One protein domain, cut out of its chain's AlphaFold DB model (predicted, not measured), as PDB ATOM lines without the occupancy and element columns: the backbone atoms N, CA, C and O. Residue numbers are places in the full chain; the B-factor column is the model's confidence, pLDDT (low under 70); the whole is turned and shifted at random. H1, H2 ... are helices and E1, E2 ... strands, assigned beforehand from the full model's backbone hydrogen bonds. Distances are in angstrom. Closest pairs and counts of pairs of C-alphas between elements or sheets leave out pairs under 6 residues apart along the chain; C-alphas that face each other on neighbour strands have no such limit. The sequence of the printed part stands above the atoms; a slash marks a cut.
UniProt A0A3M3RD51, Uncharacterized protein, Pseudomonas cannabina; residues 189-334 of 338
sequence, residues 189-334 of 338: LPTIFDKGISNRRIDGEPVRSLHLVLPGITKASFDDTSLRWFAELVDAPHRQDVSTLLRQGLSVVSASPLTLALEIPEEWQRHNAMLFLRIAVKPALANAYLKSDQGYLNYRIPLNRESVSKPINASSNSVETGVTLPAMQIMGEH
ATOM      1  N   LEU A 189      42.020  68.215  79.186       91.81
ATOM      2  CA  LEU A 189      41.017  69.028  78.509       91.81
ATOM      3  C   LEU A 189      40.069  69.692  79.530       91.81
ATOM      4  O   LEU A 189      39.482  69.009  80.373       91.81
ATOM      5  N   PRO A 190      39.872  71.019  79.453       93.12
ATOM      6  CA  PRO A 190      38.891  71.724  80.260       93.12
ATOM      7  C   PRO A 190      37.472  71.194  80.067       93.12
ATOM      8  O   PRO A 190      37.058  70.840  78.961       93.12
ATOM      9  N   THR A 191      36.698  71.202  81.147       92.12
ATOM     10  CA  THR A 191      35.288  70.790  81.138       92.12
ATOM     11  C   THR A 191      34.443  71.864  81.801       92.12
ATOM     12  O   THR A 191      34.861  72.446  82.804       92.12
ATOM     13  N   ILE A 192      33.251  72.117  81.260       91.69
ATOM     14  CA  ILE A 192      32.316  73.088  81.830       91.69
ATOM     15  C   ILE A 192      31.173  72.354  82.524       91.69
ATOM     16  O   ILE A 192      30.517  71.492  81.937       91.69
ATOM     17  N   PHE A 193      30.921  72.721  83.777       89.31
ATOM     18  CA  PHE A 193      29.783  72.254  84.557       89.31
ATOM     19  C   PHE A 193      28.834  73.406  84.822       89.31
ATOM     20  O   PHE A 193      29.189  74.381  85.475       89.31
ATOM     21  N   ASP A 194      27.601  73.265  84.380       88.06
ATOM     22  CA  ASP A 194      26.546  74.204  84.713       88.06
ATOM     23  C   ASP A 194      25.995  73.901  86.107       88.06
ATOM     24  O   ASP A 194      25.480  72.811  86.369       88.06
ATOM     25  N   LYS A 195      26.155  74.849  87.033       85.81
ATOM     26  CA  LYS A 195      25.664  74.717  88.410       85.81
ATOM     27  C   LYS A 195      24.258  75.279  88.596       85.81
ATOM     28  O   LYS A 195      23.740  75.224  89.709       85.81
ATOM     29  N   GLY A 196      23.621  75.749  87.522       81.62
ATOM     30  CA  GLY A 196      22.315  76.385  87.591       81.62
ATOM     31  C   GLY A 196      22.380  77.750  88.276       81.62
ATOM     32  O   GLY A 196      23.434  78.387  88.331       81.62
ATOM     33  N   ILE A 197      21.227  78.211  88.760       82.25
ATOM     34  CA  ILE A 197      21.070  79.524  89.393       82.25
ATOM     35  C   ILE A 197      21.429  79.421  90.878       82.25
ATOM     36  O   ILE A 197      20.851  78.621  91.614       82.25
ATOM     37  N   SER A 198      22.369  80.253  91.311       73.38
ATOM     38  CA  SER A 198      22.791  80.409  92.702       73.38
ATOM     39  C   SER A 198      22.843  81.887  93.068       73.38
ATOM     40  O   SER A 198      23.109  82.723  92.212       73.38
ATOM     41  N   ASN A 199      22.638  82.218  94.340       74.56
ATOM     42  CA  ASN A 199      22.754  83.605  94.787       74.56
ATOM     43  C   ASN A 199      24.232  84.000  94.862       74.56
ATOM     44  O   ASN A 199      25.023  83.323  95.533       74.56
ATOM     45  N   ARG A 200      24.605  85.088  94.182       71.06
ATOM     46  CA  ARG A 200      25.956  85.651  94.231       71.06
ATOM     47  C   ARG A 200      26.292  86.020  95.677       71.06
ATOM     48  O   ARG A 200      25.480  86.594  96.396       71.06
ATOM     49  N   ARG A 201      27.508  85.691  96.121       65.94
ATOM     50  CA  ARG A 201      27.927  85.888  97.523       65.94
ATOM     51  C   ARG A 201      28.028  87.358  97.946       65.94
ATOM     52  O   ARG A 201      27.976  87.628  99.140       65.94
ATOM     53  N   ILE A 202      28.211  88.265  96.988       68.38
ATOM     54  CA  ILE A 202      28.493  89.684  97.236       68.38
ATOM     55  C   ILE A 202      27.202  90.472  97.497       68.38
ATOM     56  O   ILE A 202      27.128  91.210  98.474       68.38
ATOM     57  N   ASP A 203      26.188  90.309  96.645       72.31
ATOM     58  CA  ASP A 203      24.945  91.099  96.649       72.31
ATOM     59  C   ASP A 203      23.675  90.254  96.881       72.31
ATOM     60  O   ASP A 203      22.625  90.802  97.206       72.31
ATOM     61  N   GLY A 204      23.766  88.923  96.784       70.81
ATOM     62  CA  GLY A 204      22.633  88.009  96.920       70.81
ATOM     63  C   GLY A 204      21.791  87.841  95.652       70.81
ATOM     64  O   GLY A 204      20.800  87.112  95.704       70.81
ATOM     65  N   GLU A 205      22.175  88.458  94.531       77.38
ATOM     66  CA  GLU A 205      21.421  88.390  93.276       77.38
ATOM     67  C   GLU A 205      21.470  86.975  92.666       77.38
ATOM     68  O   GLU A 205      22.521  86.319  92.693       77.38
ATOM     69  N   PRO A 206      20.356  86.466  92.109       75.62
ATOM     70  CA  PRO A 206      20.325  85.157  91.474       75.62
ATOM     71  C   PRO A 206      21.099  85.186  90.149       75.62
ATOM     72  O   PRO A 206      20.657  85.762  89.158       75.62
ATOM     73  N   VAL A 207      22.240  84.499  90.104       81.56
ATOM     74  CA  VAL A 207      23.089  84.386  88.909       81.56
ATOM     75  C   VAL A 207      23.291  82.928  88.524       81.56
ATOM     76  O   VAL A 207      23.449  82.052  89.378       81.56
ATOM     77  N   ARG A 208      23.288  82.633  87.221       87.19
ATOM     78  CA  ARG A 208      23.640  81.290  86.744       87.19
ATOM     79  C   ARG A 208      25.155  81.168  86.689       87.19
ATOM     80  O   ARG A 208      25.803  82.014  86.083       87.19
ATOM     81  N   SER A 209      25.709  80.125  87.298       88.50
ATOM     82  CA  SER A 209      27.160  79.929  87.366       88.50
ATOM     83  C   SER A 209      27.603  78.735  86.524       88.50
ATOM     84  O   SER A 209      27.158  77.603  86.738       88.50
ATOM     85  N   LEU A 210      28.503  78.983  85.572       90.75
ATOM     86  CA  LEU A 210      29.185  77.939  84.811       90.75
ATOM     87  C   LEU A 210      30.586  77.732  85.383       90.75
ATOM     88  O   LEU A 210      31.405  78.643  85.400       90.75
ATOM     89  N   HIS A 211      30.884  76.524  85.838       92.62
ATOM     90  CA  HIS A 211      32.187  76.171  86.383       92.62
ATOM     91  C   HIS A 211      33.077  75.613  85.275       92.62
ATOM     92  O   HIS A 211      32.893  74.475  84.842       92.62
ATOM     93  N   LEU A 212      34.061  76.396  84.845       94.25
ATOM     94  CA  LEU A 212      35.140  75.956  83.972       94.25
ATOM     95  C   LEU A 212      36.234  75.303  84.820       94.25
ATOM     96  O   LEU A 212      36.962  75.976  85.550       94.25
ATOM     97  N   VAL A 213      36.350  73.983  84.725       94.38
ATOM     98  CA  VAL A 213      37.419  73.213  85.367       94.38
ATOM     99  C   VAL A 213      38.611  73.163  84.419       94.38
ATOM    100  O   VAL A 213      38.450  72.776  83.262       94.38
ATOM    101  N   LEU A 214      39.795  73.533  84.912       94.12
ATOM    102  CA  LEU A 214      41.059  73.562  84.172       94.12
ATOM    103  C   LEU A 214      42.029  72.515  84.751       94.12
ATOM    104  O   LEU A 214      42.813  72.822  85.655       94.12
ATOM    105  N   PRO A 215      41.987  71.256  84.279       92.56
ATOM    106  CA  PRO A 215      42.898  70.228  84.762       92.56
ATOM    107  C   PRO A 215      44.361  70.575  84.452       92.56
ATOM    108  O   PRO A 215      44.682  71.123  83.401       92.56
ATOM    109  N   GLY A 216      45.269  70.243  85.372       88.94
ATOM    110  CA  GLY A 216      46.704  70.508  85.202       88.94
ATOM    111  C   GLY A 216      47.112  71.981  85.334       88.94
ATOM    112  O   GLY A 216      48.276  72.309  85.104       88.94
ATOM    113  N   ILE A 217      46.178  72.850  85.726       92.56
ATOM    114  CA  ILE A 217      46.429  74.230  86.137       92.56
ATOM    115  C   ILE A 217      45.968  74.372  87.585       92.56
ATOM    116  O   ILE A 217      44.906  73.889  87.972       92.56
ATOM    117  N   THR A 218      46.778  75.032  88.400       91.88
ATOM    118  CA  THR A 218      46.445  75.425  89.773       91.88
ATOM    119  C   THR A 218      46.470  76.944  89.870       91.88
ATOM    120  O   THR A 218      47.077  77.592  89.020       91.88
ATOM    121  N   LYS A 219      45.876  77.528  90.917       89.38
ATOM    122  CA  LYS A 219      45.963  78.986  91.128       89.38
ATOM    123  C   LYS A 219      47.423  79.466  91.191       89.38
ATOM    124  O   LYS A 219      47.751  80.493  90.622       89.38
ATOM    125  N   ALA A 220      48.305  78.692  91.827       87.88
ATOM    126  CA  ALA A 220      49.721  79.037  91.968       87.88
ATOM    127  C   ALA A 220      50.529  78.901  90.666       87.88
ATOM    128  O   ALA A 220      51.554  79.556  90.515       87.88
ATOM    129  N   SER A 221      50.095  78.037  89.745       88.62
ATOM    130  CA  SER A 221      50.757  77.827  88.452       88.62
ATOM    131  C   SER A 221      50.116  78.625  87.318       88.62
ATOM    132  O   SER A 221      50.480  78.410  86.166       88.62
ATOM    133  N   PHE A 222      49.103  79.442  87.615       90.38
ATOM    134  CA  PHE A 222      48.404  80.230  86.615       90.38
ATOM    135  C   PHE A 222      49.245  81.453  86.253       90.38
ATOM    136  O   PHE A 222      49.605  82.248  87.118       90.38
ATOM    137  N   ASP A 223      49.538  81.594  84.969       88.06
ATOM    138  CA  ASP A 223      50.232  82.739  84.395       88.06
ATOM    139  C   ASP A 223      49.397  83.379  83.281       88.06
ATOM    140  O   ASP A 223      48.386  82.832  82.833       88.06
ATOM    141  N   ASP A 224      49.849  84.521  82.774       85.62
ATOM    142  CA  ASP A 224      49.124  85.246  81.733       85.62
ATOM    143  C   ASP A 224      49.021  84.447  80.421       85.62
ATOM    144  O   ASP A 224      48.209  84.761  79.551       85.62
ATOM    145  N   THR A 225      49.828  83.403  80.229       86.88
ATOM    146  CA  THR A 225      49.767  82.546  79.040       86.88
ATOM    147  C   THR A 225      48.857  81.335  79.215       86.88
ATOM    148  O   THR A 225      48.547  80.676  78.223       86.88
ATOM    149  N   SER A 226      48.386  81.069  80.432       90.31
ATOM    150  CA  SER A 226      47.693  79.840  80.810       90.31
ATOM    151  C   SER A 226      46.298  79.728  80.201       90.31
ATOM    152  O   SER A 226      45.874  78.627  79.843       90.31
ATOM    153  N   LEU A 227      45.588  80.851  80.051       93.62
ATOM    154  CA  LEU A 227      44.208  80.877  79.576       93.62
ATOM    155  C   LEU A 227      43.932  82.085  78.680       93.62
ATOM    156  O   LEU A 227      44.157  83.239  79.047       93.62
ATOM    157  N   ARG A 228      43.359  81.809  77.510       94.12
ATOM    158  CA  ARG A 228      42.730  82.807  76.648       94.12
ATOM    159  C   ARG A 228      41.365  82.323  76.215       94.12
ATOM    160  O   ARG A 228      41.168  81.122  76.027       94.12
ATOM    161  N   TRP A 229      40.445  83.248  75.986       93.25
ATOM    162  CA  TRP A 229      39.141  82.898  75.453       93.25
ATOM    163  C   TRP A 229      38.584  83.919  74.469       93.25
ATOM    164  O   TRP A 229      39.094  85.023  74.290       93.25
ATOM    165  N   PHE A 230      37.523  83.508  73.799       92.50
ATOM    166  CA  PHE A 230      36.623  84.356  73.045       92.50
ATOM    167  C   PHE A 230      35.216  83.820  73.274       92.50
ATOM    168  O   PHE A 230      35.000  82.609  73.186       92.50
ATOM    169  N   ALA A 231      34.283  84.704  73.596       91.88
ATOM    170  CA  ALA A 231      32.919  84.341  73.919       91.88
ATOM    171  C   ALA A 231      31.935  85.145  73.074       91.88
ATOM    172  O   ALA A 231      31.933  86.374  73.109       91.88
ATOM    173  N   GLU A 232      31.074  84.441  72.349       92.19
ATOM    174  CA  GLU A 232      30.015  85.025  71.535       92.19
ATOM    175  C   GLU A 232      28.654  84.561  72.063       92.19
ATOM    176  O   GLU A 232      28.372  83.360  72.145       92.19
ATOM    177  N   LEU A 233      27.806  85.518  72.429       91.12
ATOM    178  CA  LEU A 233      26.402  85.279  72.729       91.12
ATOM    179  C   LEU A 233      25.612  85.338  71.424       91.12
ATOM    180  O   LEU A 233      25.638  86.345  70.716       91.12
ATOM    181  N   VAL A 234      24.889  84.265  71.124       89.88
ATOM    182  CA  VAL A 234      24.051  84.151  69.933       89.88
ATOM    183  C   VAL A 234      22.599  83.995  70.360       89.88
ATOM    184  O   VAL A 234      22.220  82.994  70.965       89.88
ATOM    185  N   ASP A 235      21.789  84.982  69.995       85.88
ATOM    186  CA  ASP A 235      20.332  84.976  70.112       85.88
ATOM    187  C   ASP A 235      19.766  85.448  68.769       85.88
ATOM    188  O   ASP A 235      19.672  86.646  68.487       85.88
ATOM    189  N   ALA A 236      19.528  84.488  67.869       74.00
ATOM    190  CA  ALA A 236      19.354  84.748  66.444       74.00
ATOM    191  C   ALA A 236      18.278  85.824  66.164       74.00
ATOM    192  O   ALA A 236      17.166  85.726  66.684       74.00
ATOM    193  N   PRO A 237      18.568  86.829  65.311       74.81
ATOM    194  CA  PRO A 237      19.749  86.966  64.447       74.81
ATOM    195  C   PRO A 237      20.955  87.681  65.091       74.81
ATOM    196  O   PRO A 237      21.958  87.896  64.414       74.81
ATOM    197  N   HIS A 238      20.878  88.074  66.361       83.19
ATOM    198  CA  HIS A 238      21.893  88.901  67.007       83.19
ATOM    199  C   HIS A 238      23.063  88.051  67.508       83.19
ATOM    200  O   HIS A 238      22.875  87.005  68.134       83.19
ATOM    201  N   ARG A 239      24.279  88.526  67.231       89.06
ATOM    202  CA  ARG A 239      25.525  87.991  67.783       89.06
ATOM    203  C   ARG A 239      26.270  89.111  68.480       89.06
ATOM    204  O   ARG A 239      26.379  90.205  67.927       89.06
ATOM    205  N   GLN A 240      26.761  88.841  69.677       91.38
ATOM    206  CA  GLN A 240      27.448  89.827  70.496       91.38
ATOM    207  C   GLN A 240      28.698  89.207  71.113       91.38
ATOM    208  O   GLN A 240      28.622  88.145  71.729       91.38
ATOM    209  N   ASP A 241      29.837  89.886  70.983       91.81
ATOM    210  CA  ASP A 241      31.037  89.544  71.747       91.81
ATOM    211  C   ASP A 241      30.814  89.914  73.219       91.81
ATOM    212  O   ASP A 241      30.564  91.072  73.562       91.81
ATOM    213  N   VAL A 242      30.885  88.904  74.080       91.25
ATOM    214  CA  VAL A 242      30.677  89.014  75.526       91.25
ATOM    215  C   VAL A 242      31.929  88.634  76.324       91.25
ATOM    216  O   VAL A 242      31.872  88.472  77.543       91.25
ATOM    217  N   SER A 243      33.087  88.531  75.661       90.88
ATOM    218  CA  SER A 243      34.358  88.093  76.258       90.88
ATOM    219  C   SER A 243      34.779  88.944  77.457       90.88
ATOM    220  O   SER A 243      35.259  88.413  78.461       90.88
ATOM    221  N   THR A 244      34.599  90.265  77.364       90.19
ATOM    222  CA  THR A 244      34.960  91.213  78.430       90.19
ATOM    223  C   THR A 244      34.004  91.125  79.616       90.19
ATOM    224  O   THR A 244      34.459  91.177  80.755       90.19
ATOM    225  N   LEU A 245      32.702  90.955  79.357       88.50
ATOM    226  CA  LEU A 245      31.682  90.837  80.404       88.50
ATOM    227  C   LEU A 245      31.872  89.550  81.212       88.50
ATOM    228  O   LEU A 245      31.855  89.589  82.438       88.50
ATOM    229  N   LEU A 246      32.162  88.427  80.545       88.94
ATOM    230  CA  LEU A 246      32.493  87.172  81.230       88.94
ATOM    231  C   LEU A 246      33.761  87.270  82.082       88.94
ATOM    232  O   LEU A 246      33.834  86.644  83.134       88.94
ATOM    233  N   ARG A 247      34.758  88.050  81.645       89.75
ATOM    234  CA  ARG A 247      35.982  88.277  82.426       89.75
ATOM    235  C   ARG A 247      35.715  89.069  83.703       89.75
ATOM    236  O   ARG A 247      36.345  88.784  84.709       89.75
ATOM    237  N   GLN A 248      34.801  90.036  83.665       87.06
ATOM    238  CA  GLN A 248      34.434  90.830  84.844       87.06
ATOM    239  C   GLN A 248      33.654  90.016  85.885       87.06
ATOM    240  O   GLN A 248      33.778  90.282  87.069       87.06
ATOM    241  N   GLY A 249      32.863  89.029  85.453       81.75
ATOM    242  CA  GLY A 249      32.128  88.117  86.339       81.75
ATOM    243  C   GLY A 249      32.908  86.860  86.735       81.75
ATOM    244  O   GLY A 249      32.295  85.845  87.070       81.75
ATOM    245  N   LEU A 250      34.238  86.876  86.610       88.25
ATOM    246  CA  LEU A 250      35.089  85.727  86.888       88.25
ATOM    247  C   LEU A 250      35.359  85.607  88.390       88.25
ATOM    248  O   LEU A 250      35.728  86.577  89.037       88.25
ATOM    249  N   SER A 251      35.244  84.401  88.941       88.75
ATOM    250  CA  SER A 251      35.682  84.134  90.317       88.75
ATOM    251  C   SER A 251      36.302  82.748  90.475       88.75
ATOM    252  O   SER A 251      36.012  81.816  89.720       88.75
ATOM    253  N   VAL A 252      37.186  82.588  91.463       91.12
ATOM    254  CA  VAL A 252      37.844  81.304  91.745       91.12
ATOM    255  C   VAL A 252      37.004  80.479  92.716       91.12
ATOM    256  O   VAL A 252      36.780  80.867  93.860       91.12
ATOM    257  N   VAL A 253      36.593  79.287  92.283       89.06
ATOM    258  CA  VAL A 253      35.837  78.324  93.105       89.06
ATOM    259  C   VAL A 253      36.762  77.320  93.788       89.06
ATOM    260  O   VAL A 253      36.536  76.938  94.934       89.06
ATOM    261  N   SER A 254      37.792  76.859  93.077       90.56
ATOM    262  CA  SER A 254      38.780  75.901  93.579       90.56
ATOM    263  C   SER A 254      40.160  76.239  93.034       90.56
ATOM    264  O   SER A 254      40.287  76.618  91.872       90.56
ATOM    265  N   ALA A 255      41.194  76.078  93.859       89.38
ATOM    266  CA  ALA A 255      42.577  76.371  93.492       89.38
ATOM    267  C   ALA A 255      43.323  75.178  92.862       89.38
ATOM    268  O   ALA A 255      44.386  75.387  92.276       89.38
ATOM    269  N   SER A 256      42.809  73.945  92.990       89.19
ATOM    270  CA  SER A 256      43.459  72.725  92.479       89.19
ATOM    271  C   SER A 256      42.458  71.565  92.269       89.19
ATOM    272  O   SER A 256      41.975  71.012  93.257       89.19
ATOM    273  N   PRO A 257      42.165  71.151  91.018       90.25
ATOM    274  CA  PRO A 257      42.471  71.890  89.793       90.25
ATOM    275  C   PRO A 257      41.781  73.259  89.814       90.25
ATOM    276  O   PRO A 257      40.731  73.427  90.447       90.25
ATOM    277  N   LEU A 258      42.379  74.243  89.142       92.81
ATOM    278  CA  LEU A 258      41.825  75.587  89.060       92.81
ATOM    279  C   LEU A 258      40.424  75.508  88.446       92.81
ATOM    280  O   LEU A 258      40.242  75.019  87.333       92.81
ATOM    281  N   THR A 259      39.427  75.949  89.204       93.31
ATOM    282  CA  THR A 259      38.033  75.985  88.763       93.31
ATOM    283  C   THR A 259      37.545  77.414  88.832       93.31
ATOM    284  O   THR A 259      37.543  78.016  89.908       93.31
ATOM    285  N   LEU A 260      37.129  77.930  87.684       92.75
ATOM    286  CA  LEU A 260      36.646  79.289  87.517       92.75
ATOM    287  C   LEU A 260      35.123  79.268  87.402       92.75
ATOM    288  O   LEU A 260      34.583  78.515  86.596       92.75
ATOM    289  N   ALA A 261      34.434  80.071  88.205       91.31
ATOM    290  CA  ALA A 261      33.023  80.362  88.011       91.31
ATOM    291  C   ALA A 261      32.889  81.527  87.030       91.31
ATOM    292  O   ALA A 261      33.473  82.592  87.226       91.31
ATOM    293  N   LEU A 262      32.126  81.283  85.972       90.94
ATOM    294  CA  LEU A 262      31.705  82.252  84.975       90.94
ATOM    295  C   LEU A 262      30.252  82.594  85.279       90.94
ATOM    296  O   LEU A 262      29.358  81.759  85.101       90.94
ATOM    297  N   GLU A 263      30.021  83.805  85.764       89.31
ATOM    298  CA  GLU A 263      28.672  84.279  86.034       89.31
ATOM    299  C   GLU A 263      27.972  84.692  84.739       89.31
ATOM    300  O   GLU A 263      28.485  85.485  83.951       89.31
ATOM    301  N   ILE A 264      26.775  84.147  84.525       88.88
ATOM    302  CA  ILE A 264      25.936  84.439  83.367       88.88
ATOM    303  C   ILE A 264      24.802  85.376  83.797       88.88
ATOM    304  O   ILE A 264      23.926  84.951  84.567       88.88
ATOM    305  N   PRO A 265      24.770  86.622  83.281       85.69
ATOM    306  CA  PRO A 265      23.696  87.572  83.545       85.69
ATOM    307  C   PRO A 265      22.314  87.018  83.180       85.69
ATOM    308  O   PRO A 265      22.162  86.265  82.214       85.69
ATOM    309  N   GLU A 266      21.278  87.421  83.921       83.12
ATOM    310  CA  GLU A 266      19.900  86.974  83.666       83.12
ATOM    311  C   GLU A 266      19.415  87.354  82.255       83.12
ATOM    312  O   GLU A 266      18.712  86.581  81.602       83.12
ATOM    313  N   GLU A 267      19.855  88.506  81.746       84.38
ATOM    314  CA  GLU A 267      19.519  89.024  80.414       84.38
ATOM    315  C   GLU A 267      19.944  88.107  79.252       84.38
ATOM    316  O   GLU A 267      19.326  88.151  78.181       84.38
ATOM    317  N   TRP A 268      20.951  87.249  79.459       86.38
ATOM    318  CA  TRP A 268      21.429  86.295  78.451       86.38
ATOM    319  C   TRP A 268      20.632  84.986  78.465       86.38
ATOM    320  O   TRP A 268      20.702  84.210  77.514       86.38
ATOM    321  N   GLN A 269      19.852  84.722  79.517       84.31
ATOM    322  CA  GLN A 269      19.146  83.453  79.729       84.31
ATOM    323  C   GLN A 269      17.795  83.414  79.000       84.31
ATOM    324  O   GLN A 269      16.729  83.282  79.613       84.31
ATOM    325  N   ARG A 270      17.831  83.558  77.671       81.94
ATOM    326  CA  ARG A 270      16.649  83.504  76.796       81.94
ATOM    327  C   ARG A 270      16.407  82.089  76.275       81.94
ATOM    328  O   ARG A 270      17.268  81.219  76.352       81.94
ATOM    329  N   HIS A 271      15.218  81.856  75.719       79.12
ATOM    330  CA  HIS A 271      14.771  80.518  75.318       79.12
ATOM    331  C   HIS A 271      15.679  79.858  74.260       79.12
ATOM    332  O   HIS A 271      15.917  78.657  74.333       79.12
ATOM    333  N   ASN A 272      16.244  80.652  73.340       82.19
ATOM    334  CA  ASN A 272      17.114  80.188  72.249       82.19
ATOM    335  C   ASN A 272      18.545  80.751  72.326       82.19
ATOM    336  O   ASN A 272      19.276  80.701  71.336       82.19
ATOM    337  N   ALA A 273      18.947  81.295  73.478       87.44
ATOM    338  CA  ALA A 273      20.279  81.859  73.634       87.44
ATOM    339  C   ALA A 273      21.339  80.755  73.751       87.44
ATOM    340  O   ALA A 273      21.216  79.820  74.549       87.44
ATOM    341  N   MET A 274      22.404  80.902  72.970       89.50
ATOM    342  CA  MET A 274      23.573  80.029  72.981       89.50
ATOM    343  C   MET A 274      24.818  80.849  73.288       89.50
ATOM    344  O   MET A 274      25.063  81.871  72.650       89.50
ATOM    345  N   LEU A 275      25.632  80.366  74.221       90.12
ATOM    346  CA  LEU A 275      26.973  80.882  74.447       90.12
ATOM    347  C   LEU A 275      27.980  79.993  73.719       90.12
ATOM    348  O   LEU A 275      28.119  78.803  74.018       90.12
ATOM    349  N   PHE A 276      28.680  80.582  72.757       91.00
ATOM    350  CA  PHE A 276      29.818  79.969  72.090       91.00
ATOM    351  C   PHE A 276      31.085  80.442  72.778       91.00
ATOM    352  O   PHE A 276      31.411  81.624  72.741       91.00
ATOM    353  N   LEU A 277      31.794  79.516  73.416       91.06
ATOM    354  CA  LEU A 277      33.019  79.814  74.140       91.06
ATOM    355  C   LEU A 277      34.177  79.068  73.487       91.06
ATOM    356  O   LEU A 277      34.218  77.841  73.484       91.06
ATOM    357  N   ARG A 278      35.127  79.814  72.937       91.50
ATOM    358  CA  ARG A 278      36.383  79.288  72.413       91.50
ATOM    359  C   ARG A 278      37.479  79.520  73.434       91.50
ATOM    360  O   ARG A 278      37.672  80.653  73.866       91.50
ATOM    361  N   ILE A 279      38.211  78.475  73.796       92.50
ATOM    362  CA  ILE A 279      39.220  78.517  74.851       92.50
ATOM    363  C   ILE A 279      40.550  77.986  74.322       92.50
ATOM    364  O   ILE A 279      40.615  76.901  73.747       92.50
ATOM    365  N   ALA A 280      41.621  78.737  74.563       93.06
ATOM    366  CA  ALA A 280      42.992  78.272  74.442       93.06
ATOM    367  C   ALA A 280      43.580  78.135  75.848       93.06
ATOM    368  O   ALA A 280      43.723  79.122  76.571       93.06
ATOM    369  N   VAL A 281      43.899  76.902  76.235       93.81
ATOM    370  CA  VAL A 281      44.448  76.575  77.558       93.81
ATOM    371  C   VAL A 281      45.832  75.982  77.396       93.81
ATOM    372  O   VAL A 281      46.050  75.181  76.488       93.81
ATOM    373  N   LYS A 282      46.759  76.377  78.264       94.12
ATOM    374  CA  LYS A 282      48.108  75.820  78.333       94.12
ATOM    375  C   LYS A 282      48.378  75.316  79.758       94.12
ATOM    376  O   LYS A 282      48.803  76.097  80.605       94.12
ATOM    377  N   PRO A 283      48.105  74.030  80.049       92.38
ATOM    378  CA  PRO A 283      48.488  73.412  81.315       92.38
ATOM    379  C   PRO A 283      50.006  73.377  81.497       92.38
ATOM    380  O   PRO A 283      50.741  73.375  80.513       92.38
ATOM    381  N   ALA A 284      50.483  73.236  82.737       87.38
ATOM    382  CA  ALA A 284      51.922  73.215  83.032       87.38
ATOM    383  C   ALA A 284      52.691  72.089  82.306       87.38
ATOM    384  O   ALA A 284      53.881  72.215  82.033       87.38
ATOM    385  N   LEU A 285      52.007  70.985  81.986       88.06
ATOM    386  CA  LEU A 285      52.565  69.847  81.247       88.06
ATOM    387  C   LEU A 285      52.684  70.107  79.729       88.06
ATOM    388  O   LEU A 285      53.431  69.414  79.035       88.06
ATOM    389  N   ALA A 286      51.930  71.079  79.209       91.00
ATOM    390  CA  ALA A 286      51.825  71.376  77.790       91.00
ATOM    391  C   ALA A 286      52.825  72.464  77.372       91.00
ATOM    392  O   ALA A 286      52.963  73.508  78.010       91.00
ATOM    393  N   ASN A 287      53.487  72.251  76.238       90.25
ATOM    394  CA  ASN A 287      54.427  73.221  75.675       90.25
ATOM    395  C   ASN A 287      53.700  74.290  74.843       90.25
ATOM    396  O   ASN A 287      54.138  75.444  74.788       90.25
ATOM    397  N   ALA A 288      52.553  73.932  74.264       91.81
ATOM    398  CA  ALA A 288      51.680  74.797  73.482       91.81
ATOM    399  C   ALA A 288      50.231  74.742  73.995       91.81
ATOM    400  O   ALA A 288      49.868  73.888  74.804       91.81
ATOM    401  N   TYR A 289      49.390  75.652  73.500       92.56
ATOM    402  CA  TYR A 289      47.952  75.589  73.746       92.56
ATOM    403  C   TYR A 289      47.377  74.259  73.247       92.56
ATOM    404  O   TYR A 289      47.699  73.817  72.139       92.56
ATOM    405  N   LEU A 290      46.518  73.645  74.061       91.19
ATOM    406  CA  LEU A 290      45.871  72.376  73.731       91.19
ATOM    407  C   LEU A 290      45.093  72.496  72.414       91.19
ATOM    408  O   LEU A 290      44.331  73.453  72.237       91.19
ATOM    409  N   LYS A 291      45.270  71.519  71.510       88.06
ATOM    410  CA  LYS A 291      44.548  71.423  70.224       88.06
ATOM    411  C   LYS A 291      44.686  72.682  69.353       88.06
ATOM    412  O   LYS A 291      43.759  73.077  68.641       88.06
ATOM    413  N   SER A 292      45.832  73.359  69.438       84.94
ATOM    414  CA  SER A 292      46.105  74.590  68.678       84.94
ATOM    415  C   SER A 292      46.091  74.375  67.160       84.94
ATOM    416  O   SER A 292      45.630  75.244  66.423       84.94
ATOM    417  N   ASP A 293      46.502  73.197  66.699       79.50
ATOM    418  CA  ASP A 293      46.423  72.730  65.311       79.50
ATOM    419  C   ASP A 293      44.979  72.528  64.817       79.50
ATOM    420  O   ASP A 293      44.703  72.666  63.626       79.50
ATOM    421  N   GLN A 294      44.044  72.263  65.733       75.62
ATOM    422  CA  GLN A 294      42.624  72.025  65.449       75.62
ATOM    423  C   GLN A 294      41.745  73.269  65.658       75.62
ATOM    424  O   GLN A 294      40.519  73.194  65.584       75.62
ATOM    425  N   GLY A 295      42.350  74.437  65.899       74.12
ATOM    426  CA  GLY A 295      41.616  75.684  66.111       74.12
ATOM    427  C   GLY A 295      41.135  75.901  67.549       74.12
ATOM    428  O   GLY A 295      40.232  76.720  67.752       74.12
ATOM    429  N   TYR A 296      41.791  75.270  68.527       86.50
ATOM    430  CA  TYR A 296      41.513  75.354  69.967       86.50
ATOM    431  C   TYR A 296      40.154  74.756  70.370       86.50
ATOM    432  O   TYR A 296      39.425  74.183  69.561       86.50
ATOM    433  N   LEU A 297      39.817  74.856  71.654       89.56
ATOM    434  CA  LEU A 297      38.680  74.162  72.249       89.56
ATOM    435  C   LEU A 297      37.406  74.988  72.091       89.56
ATOM    436  O   LEU A 297      37.356  76.127  72.547       89.56
ATOM    437  N   ASN A 298      36.370  74.421  71.475       89.88
ATOM    438  CA  ASN A 298      35.110  75.123  71.212       89.88
ATOM    439  C   ASN A 298      33.956  74.513  72.011       89.88
ATOM    440  O   ASN A 298      33.620  73.346  71.821       89.88
ATOM    441  N   TYR A 299      33.296  75.306  72.847       89.38
ATOM    442  CA  TYR A 299      32.179  74.894  73.693       89.38
ATOM    443  C   TYR A 299      30.897  75.573  73.225       89.38
ATOM    444  O   TYR A 299      30.883  76.762  72.905       89.38
ATOM    445  N   ARG A 300      29.808  74.804  73.201       89.25
ATOM    446  CA  ARG A 300      28.464  75.288  72.879       89.25
ATOM    447  C   ARG A 300      27.578  75.086  74.086       89.25
ATOM    448  O   ARG A 300      27.302  73.947  74.454       89.25
ATOM    449  N   ILE A 301      27.150  76.181  74.694       88.19
ATOM    450  CA  ILE A 301      26.472  76.150  75.983       88.19
ATOM    451  C   ILE A 301      25.065  76.724  75.801       88.19
ATOM    452  O   ILE A 301      24.931  77.919  75.527       88.19
ATOM    453  N   PRO A 302      24.008  75.902  75.912       88.31
ATOM    454  CA  PRO A 302      22.644  76.406  75.899       88.31
ATOM    455  C   PRO A 302      22.357  77.178  77.187       88.31
ATOM    456  O   PRO A 302      22.558  76.663  78.285       88.31
ATOM    457  N   LEU A 303      21.862  78.409  77.054       85.25
ATOM    458  CA  LEU A 303      21.549  79.282  78.189       85.25
ATOM    459  C   LEU A 303      20.062  79.276  78.575       85.25
ATOM    460  O   LEU A 303      19.618  80.121  79.352       85.25
ATOM    461  N   ASN A 304      19.279  78.311  78.088       80.81
ATOM    462  CA  ASN A 304      17.872  78.187  78.466       80.81
ATOM    463  C   ASN A 304      17.716  77.863  79.967       80.81
ATOM    464  O   ASN A 304      18.555  77.192  80.572       80.81
ATOM    465  N   ARG A 305      16.635  78.348  80.587       69.38
ATOM    466  CA  ARG A 305      16.394  78.206  82.039       69.38
ATOM    467  C   ARG A 305      16.045  76.778  82.481       69.38
ATOM    468  O   ARG A 305      16.086  76.480  83.666       69.38
ATOM    469  N   GLU A 306      15.693  75.908  81.537       62.81
ATOM    470  CA  GLU A 306      15.156  74.570  81.815       62.81
ATOM    471  C   GLU A 306      16.214  73.456  81.786       62.81
ATOM    472  O   GLU A 306      15.919  72.330  82.185       62.81
ATOM    473  N   SER A 307      17.445  73.735  81.336       57.66
ATOM    474  CA  SER A 307      18.510  72.728  81.315       57.66
ATOM    475  C   SER A 307      19.499  72.925  82.463       57.66
ATOM    476  O   SER A 307      20.178  73.941  82.549       57.66
ATOM    477  N   VAL A 308      19.610  71.920  83.335       58.16
ATOM    478  CA  VAL A 308      20.829  71.677  84.118       58.16
ATOM    479  C   VAL A 308      21.627  70.670  83.303       58.16
ATOM    480  O   VAL A 308      21.232  69.509  83.161       58.16
ATOM    481  N   SER A 309      22.679  71.142  82.645       58.44
ATOM    482  CA  SER A 309      23.377  70.356  81.629       58.44
ATOM    483  C   SER A 309      24.345  69.327  82.234       58.44
ATOM    484  O   SER A 309      24.982  69.543  83.264       58.44
ATOM    485  N   LYS A 310      24.453  68.168  81.567       68.00
ATOM    486  CA  LYS A 310      25.578  67.224  81.720       68.00
ATOM    487  C   LYS A 310      26.908  67.970  81.488       68.00
ATOM    488  O   LYS A 310      26.872  69.009  80.832       68.00
ATOM    489  N   PRO A 311      28.066  67.454  81.956       75.75
ATOM    490  CA  PRO A 311      29.365  68.056  81.645       75.75
ATOM    491  C   PRO A 311      29.480  68.391  80.155       75.75
ATOM    492  O   PRO A 311      29.268  67.529  79.297       75.75
ATOM    493  N   ILE A 312      29.767  69.658  79.865       81.19
ATOM    494  CA  ILE A 312      29.901  70.175  78.508       81.19
ATOM    495  C   ILE A 312      31.377  70.073  78.133       81.19
ATOM    496  O   ILE A 312      32.224  70.801  78.657       81.19
ATOM    497  N   ASN A 313      31.665  69.153  77.219       83.69
ATOM    498  CA  ASN A 313      32.998  68.941  76.667       83.69
ATOM    499  C   ASN A 313      33.205  69.795  75.409       83.69
ATOM    500  O   ASN A 313      32.240  70.255  74.787       83.69
ATOM    501  N   ALA A 314      34.465  69.981  75.013       77.12
ATOM    502  CA  ALA A 314      34.786  70.649  73.759       77.12
ATOM    503  C   ALA A 314      34.167  69.886  72.571       77.12
ATOM    504  O   ALA A 314      34.302  68.669  72.442       77.12
ATOM    505  N   SER A 315      33.457  70.606  71.708       69.31
ATOM    506  CA  SER A 315      32.886  70.070  70.476       69.31
ATOM    507  C   SER A 315      33.983  69.811  69.437       69.31
ATOM    508  O   SER A 315      34.823  70.671  69.185       69.31
ATOM    509  N   SER A 316      33.950  68.631  68.813       54.22
ATOM    510  CA  SER A 316      34.828  68.252  67.693       54.22
ATOM    511  C   SER A 316      34.429  68.902  66.361       54.22
ATOM    512  O   SER A 316      35.221  68.929  65.422       54.22
ATOM    513  N   ASN A 317      33.210  69.445  66.263       46.97
ATOM    514  CA  ASN A 317      32.705  70.070  65.043       46.97
ATOM    515  C   ASN A 317      33.123  71.541  64.976       46.97
ATOM    516  O   ASN A 317      32.436  72.426  65.500       46.97
ATOM    517  N   SER A 318      34.236  71.785  64.284       41.59
ATOM    518  CA  SER A 318      34.682  73.108  63.855       41.59
ATOM    519  C   SER A 318      33.566  73.806  63.072       41.59
ATOM    520  O   SER A 318      33.255  73.431  61.942       41.59
ATOM    521  N   VAL A 319      32.959  74.828  63.664       43.50
ATOM    522  CA  VAL A 319      32.213  75.832  62.905       43.50
ATOM    523  C   VAL A 319      33.116  77.051  62.848       43.50
ATOM    524  O   VAL A 319      33.460  77.586  63.893       43.50
ATOM    525  N   GLU A 320      33.576  77.356  61.630       44.84
ATOM    526  CA  GLU A 320      33.964  78.681  61.116       44.84
ATOM    527  C   GLU A 320      34.435  79.671  62.209       44.84
ATOM    528  O   GLU A 320      33.632  80.225  62.945       44.84
ATOM    529  N   THR A 321      35.706  80.053  62.363       41.03
ATOM    530  CA  THR A 321      36.540  80.746  61.373       41.03
ATOM    531  C   THR A 321      37.957  80.892  61.971       41.03
ATOM    532  O   THR A 321      38.126  81.536  63.003       41.03
ATOM    533  N   GLY A 322      38.978  80.313  61.326       50.97
ATOM    534  CA  GLY A 322      40.408  80.598  61.555       50.97
ATOM    535  C   GLY A 322      41.099  79.927  62.758       50.97
ATOM    536  O   GLY A 322      40.570  79.873  63.861       50.97
ATOM    537  N   VAL A 323      42.363  79.514  62.579       57.38
ATOM    538  CA  VAL A 323      43.317  79.057  63.630       57.38
ATOM    539  C   VAL A 323      43.776  80.227  64.533       57.38
ATOM    540  O   VAL A 323      44.820  80.205  65.180       57.38
ATOM    541  N   THR A 324      43.010  81.314  64.558       74.69
ATOM    542  CA  THR A 324      43.344  82.532  65.285       74.69
ATOM    543  C   THR A 324      43.259  82.278  66.782       74.69
ATOM    544  O   THR A 324      42.249  81.800  67.295       74.69
ATOM    545  N   LEU A 325      44.352  82.564  67.487       79.56
ATOM    546  CA  LEU A 325      44.395  82.481  68.940       79.56
ATOM    547  C   LEU A 325      43.288  83.375  69.528       79.56
ATOM    548  O   LEU A 325      43.159  84.518  69.076       79.56
ATOM    549  N   PRO A 326      42.495  82.898  70.508       82.31
ATOM    550  CA  PRO A 326      41.483  83.727  71.143       82.31
ATOM    551  C   PRO A 326      42.095  85.014  71.701       82.31
ATOM    552  O   PRO A 326      43.177  84.996  72.297       82.31
ATOM    553  N   ALA A 327      41.417  86.133  71.456       83.62
ATOM    554  CA  ALA A 327      41.987  87.457  71.672       83.62
ATOM    555  C   ALA A 327      42.049  87.853  73.155       83.62
ATOM    556  O   ALA A 327      42.992  88.536  73.552       83.62
ATOM    557  N   MET A 328      41.075  87.433  73.972       88.50
ATOM    558  CA  MET A 328      41.002  87.835  75.378       88.50
ATOM    559  C   MET A 328      41.940  86.980  76.225       88.50
ATOM    560  O   MET A 328      41.745  85.772  76.355       88.50
ATOM    561  N   GLN A 329      42.940  87.618  76.821       91.81
ATOM    562  CA  GLN A 329      43.884  86.995  77.742       91.81
ATOM    563  C   GLN A 329      43.383  87.124  79.182       91.81
ATOM    564  O   GLN A 329      42.950  88.202  79.594       91.81
ATOM    565  N   ILE A 330      43.448  86.031  79.943       90.38
ATOM    566  CA  ILE A 330      43.095  86.017  81.365       90.38
ATOM    567  C   ILE A 330      44.388  86.018  82.167       90.38
ATOM    568  O   ILE A 330      45.132  85.044  82.159       90.38
ATOM    569  N   MET A 331      44.659  87.153  82.803       87.25
ATOM    570  CA  MET A 331      45.844  87.371  83.639       87.25
ATOM    571  C   MET A 331      45.571  86.976  85.087       87.25
ATOM    572  O   MET A 331      44.414  87.005  85.515       87.25
ATOM    573  N   GLY A 332      46.625  86.650  85.840       81.69
ATOM    574  CA  GLY A 332      46.511  86.209  87.237       81.69
ATOM    575  C   GLY A 332      45.788  87.206  88.151       81.69
ATOM    576  O   GLY A 332      45.028  86.789  89.016       81.69
ATOM    577  N   GLU A 333      45.930  88.509  87.894       82.94
ATOM    578  CA  GLU A 333      45.235  89.579  88.632       82.94
ATOM    579  C   GLU A 333      43.703  89.444  88.601       82.94
ATOM    580  O   GLU A 333      43.041  89.677  89.609       82.94
ATOM    581  N   HIS A 334      43.135  88.941  87.499       83.25
ATOM    582  CA  HIS A 334      41.692  88.708  87.374       83.25
ATOM    583  C   HIS A 334      41.197  87.533  88.238       83.25
ATOM    584  O   HIS A 334      39.998  87.284  88.305       83.25
TER     585      HIS A 334
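AT A GLANCE: This is residues 189 to 334 of the 338 residues of an uncharacterized protein of Pseudomonas cannabina (UniProt A0A3M3RD51). Two strongly twisted sheets stand partly face to face like a loose sandwich: the branched sheet of E3, E4, E7, E8 and E9 on one side and the sheet E1 - E2 - E6 - E5 on the other. The short helix H1 bridges one side of the gap by touching E3 and E6, while on the other side E1 comes near E8 without pairing, and residues 307 to 314 of the long link E8 to E9 cross there. The printed part has 146 residues, with one named helix and nine named strands in the order E1 E2 E3 E4 H1 E5 E6 E7 E8 E9, and the neighbour strands in both sheets are antiparallel. The class is mostly strand, with under half of the residues in named elements. The whole is compact, with a radius of gyration of the C-alphas of 14.6 A and spans of 40 by 35 by 26 A.

IN THESE COORDINATES: Begin with the branched sheet and find C-alpha 227 at (44.208, 80.877, 79.576); from there E3, residues 227 to 235, runs 26.0 A to C-alpha 235 at (20.332, 84.976, 70.112). E4 is residues 238 to 241, E7 is residues 274 to 281 and 21.6 A long, E8 is residues 297 to 302 and 16.6 A long, and E9 is residues 328 to 330. For the other sheet, look at C-alpha 191 at (35.288, 70.790, 81.138), where E1, residues 191 to 199, begins; it is 22.5 A long and bends by 60 degrees at residue 196. E2, residues 206 to 214, is 24.9 A long, E6, residues 258 to 264, is 19.1 A long, and E5 is residues 250 to 255. H1 is residues 243 to 248, 9.0 A from first to last C-alpha.

HOW THE PARTS SIT: Start at E3, which has three neighbours in a staggered pairing. E7 lies on one side of it, beside residues 227 to 234, with N 230 and O 278 2.9 A apart, within hydrogen-bond range. On the other side lie E4, with N 233 and O 240 at 2.8 A, and E9, with N 229 and O 328 at 2.9 A. E8 is an edge strand beside E7, where N 277 and O 299 are 2.9 A apart. E3 and E4 form a hairpin, and so do E7 and E8. Now go to the other sheet: E1 and E2, a hairpin, have N 193 and O 211 at 2.8 A; E2 and E6 have N 212 and O 260 at 2.8 A; E5 and E6, also a hairpin, have N 261 and O 251 at 2.8 A. Between the sheets, E1 and E8 are near each other, and E2 and E7 are only just apart, their closest C-alphas 8.0 A from each other. H1 touches E3, the closest C-alphas being those of Ala 231 and Ser 243, 4.6 A apart. It also touches E6, with the C-alphas of Leu 246 and Leu 262 closest at 6.2 A. H1 is on the branched sheet at a height over the sheet of 4.7 A, over none of its strands, and only grazes the other sheet with residues 245 to 248. Every O i to N i+4 pair in H1 is within hydrogen-bond range.

THE WHOLE: The two C-alphas farthest apart are those of Gly 204 and Asp 293, 42.4 A. The printed part has no cut. The long links are E2 to E3, E7 to E8 and E8 to E9; the last has 25 residues, 303 to 327. The mean pLDDT of the printed part is 83.5, and you will find values under 70 at residues 201 to 202, 305 to 310 and 315 to 323.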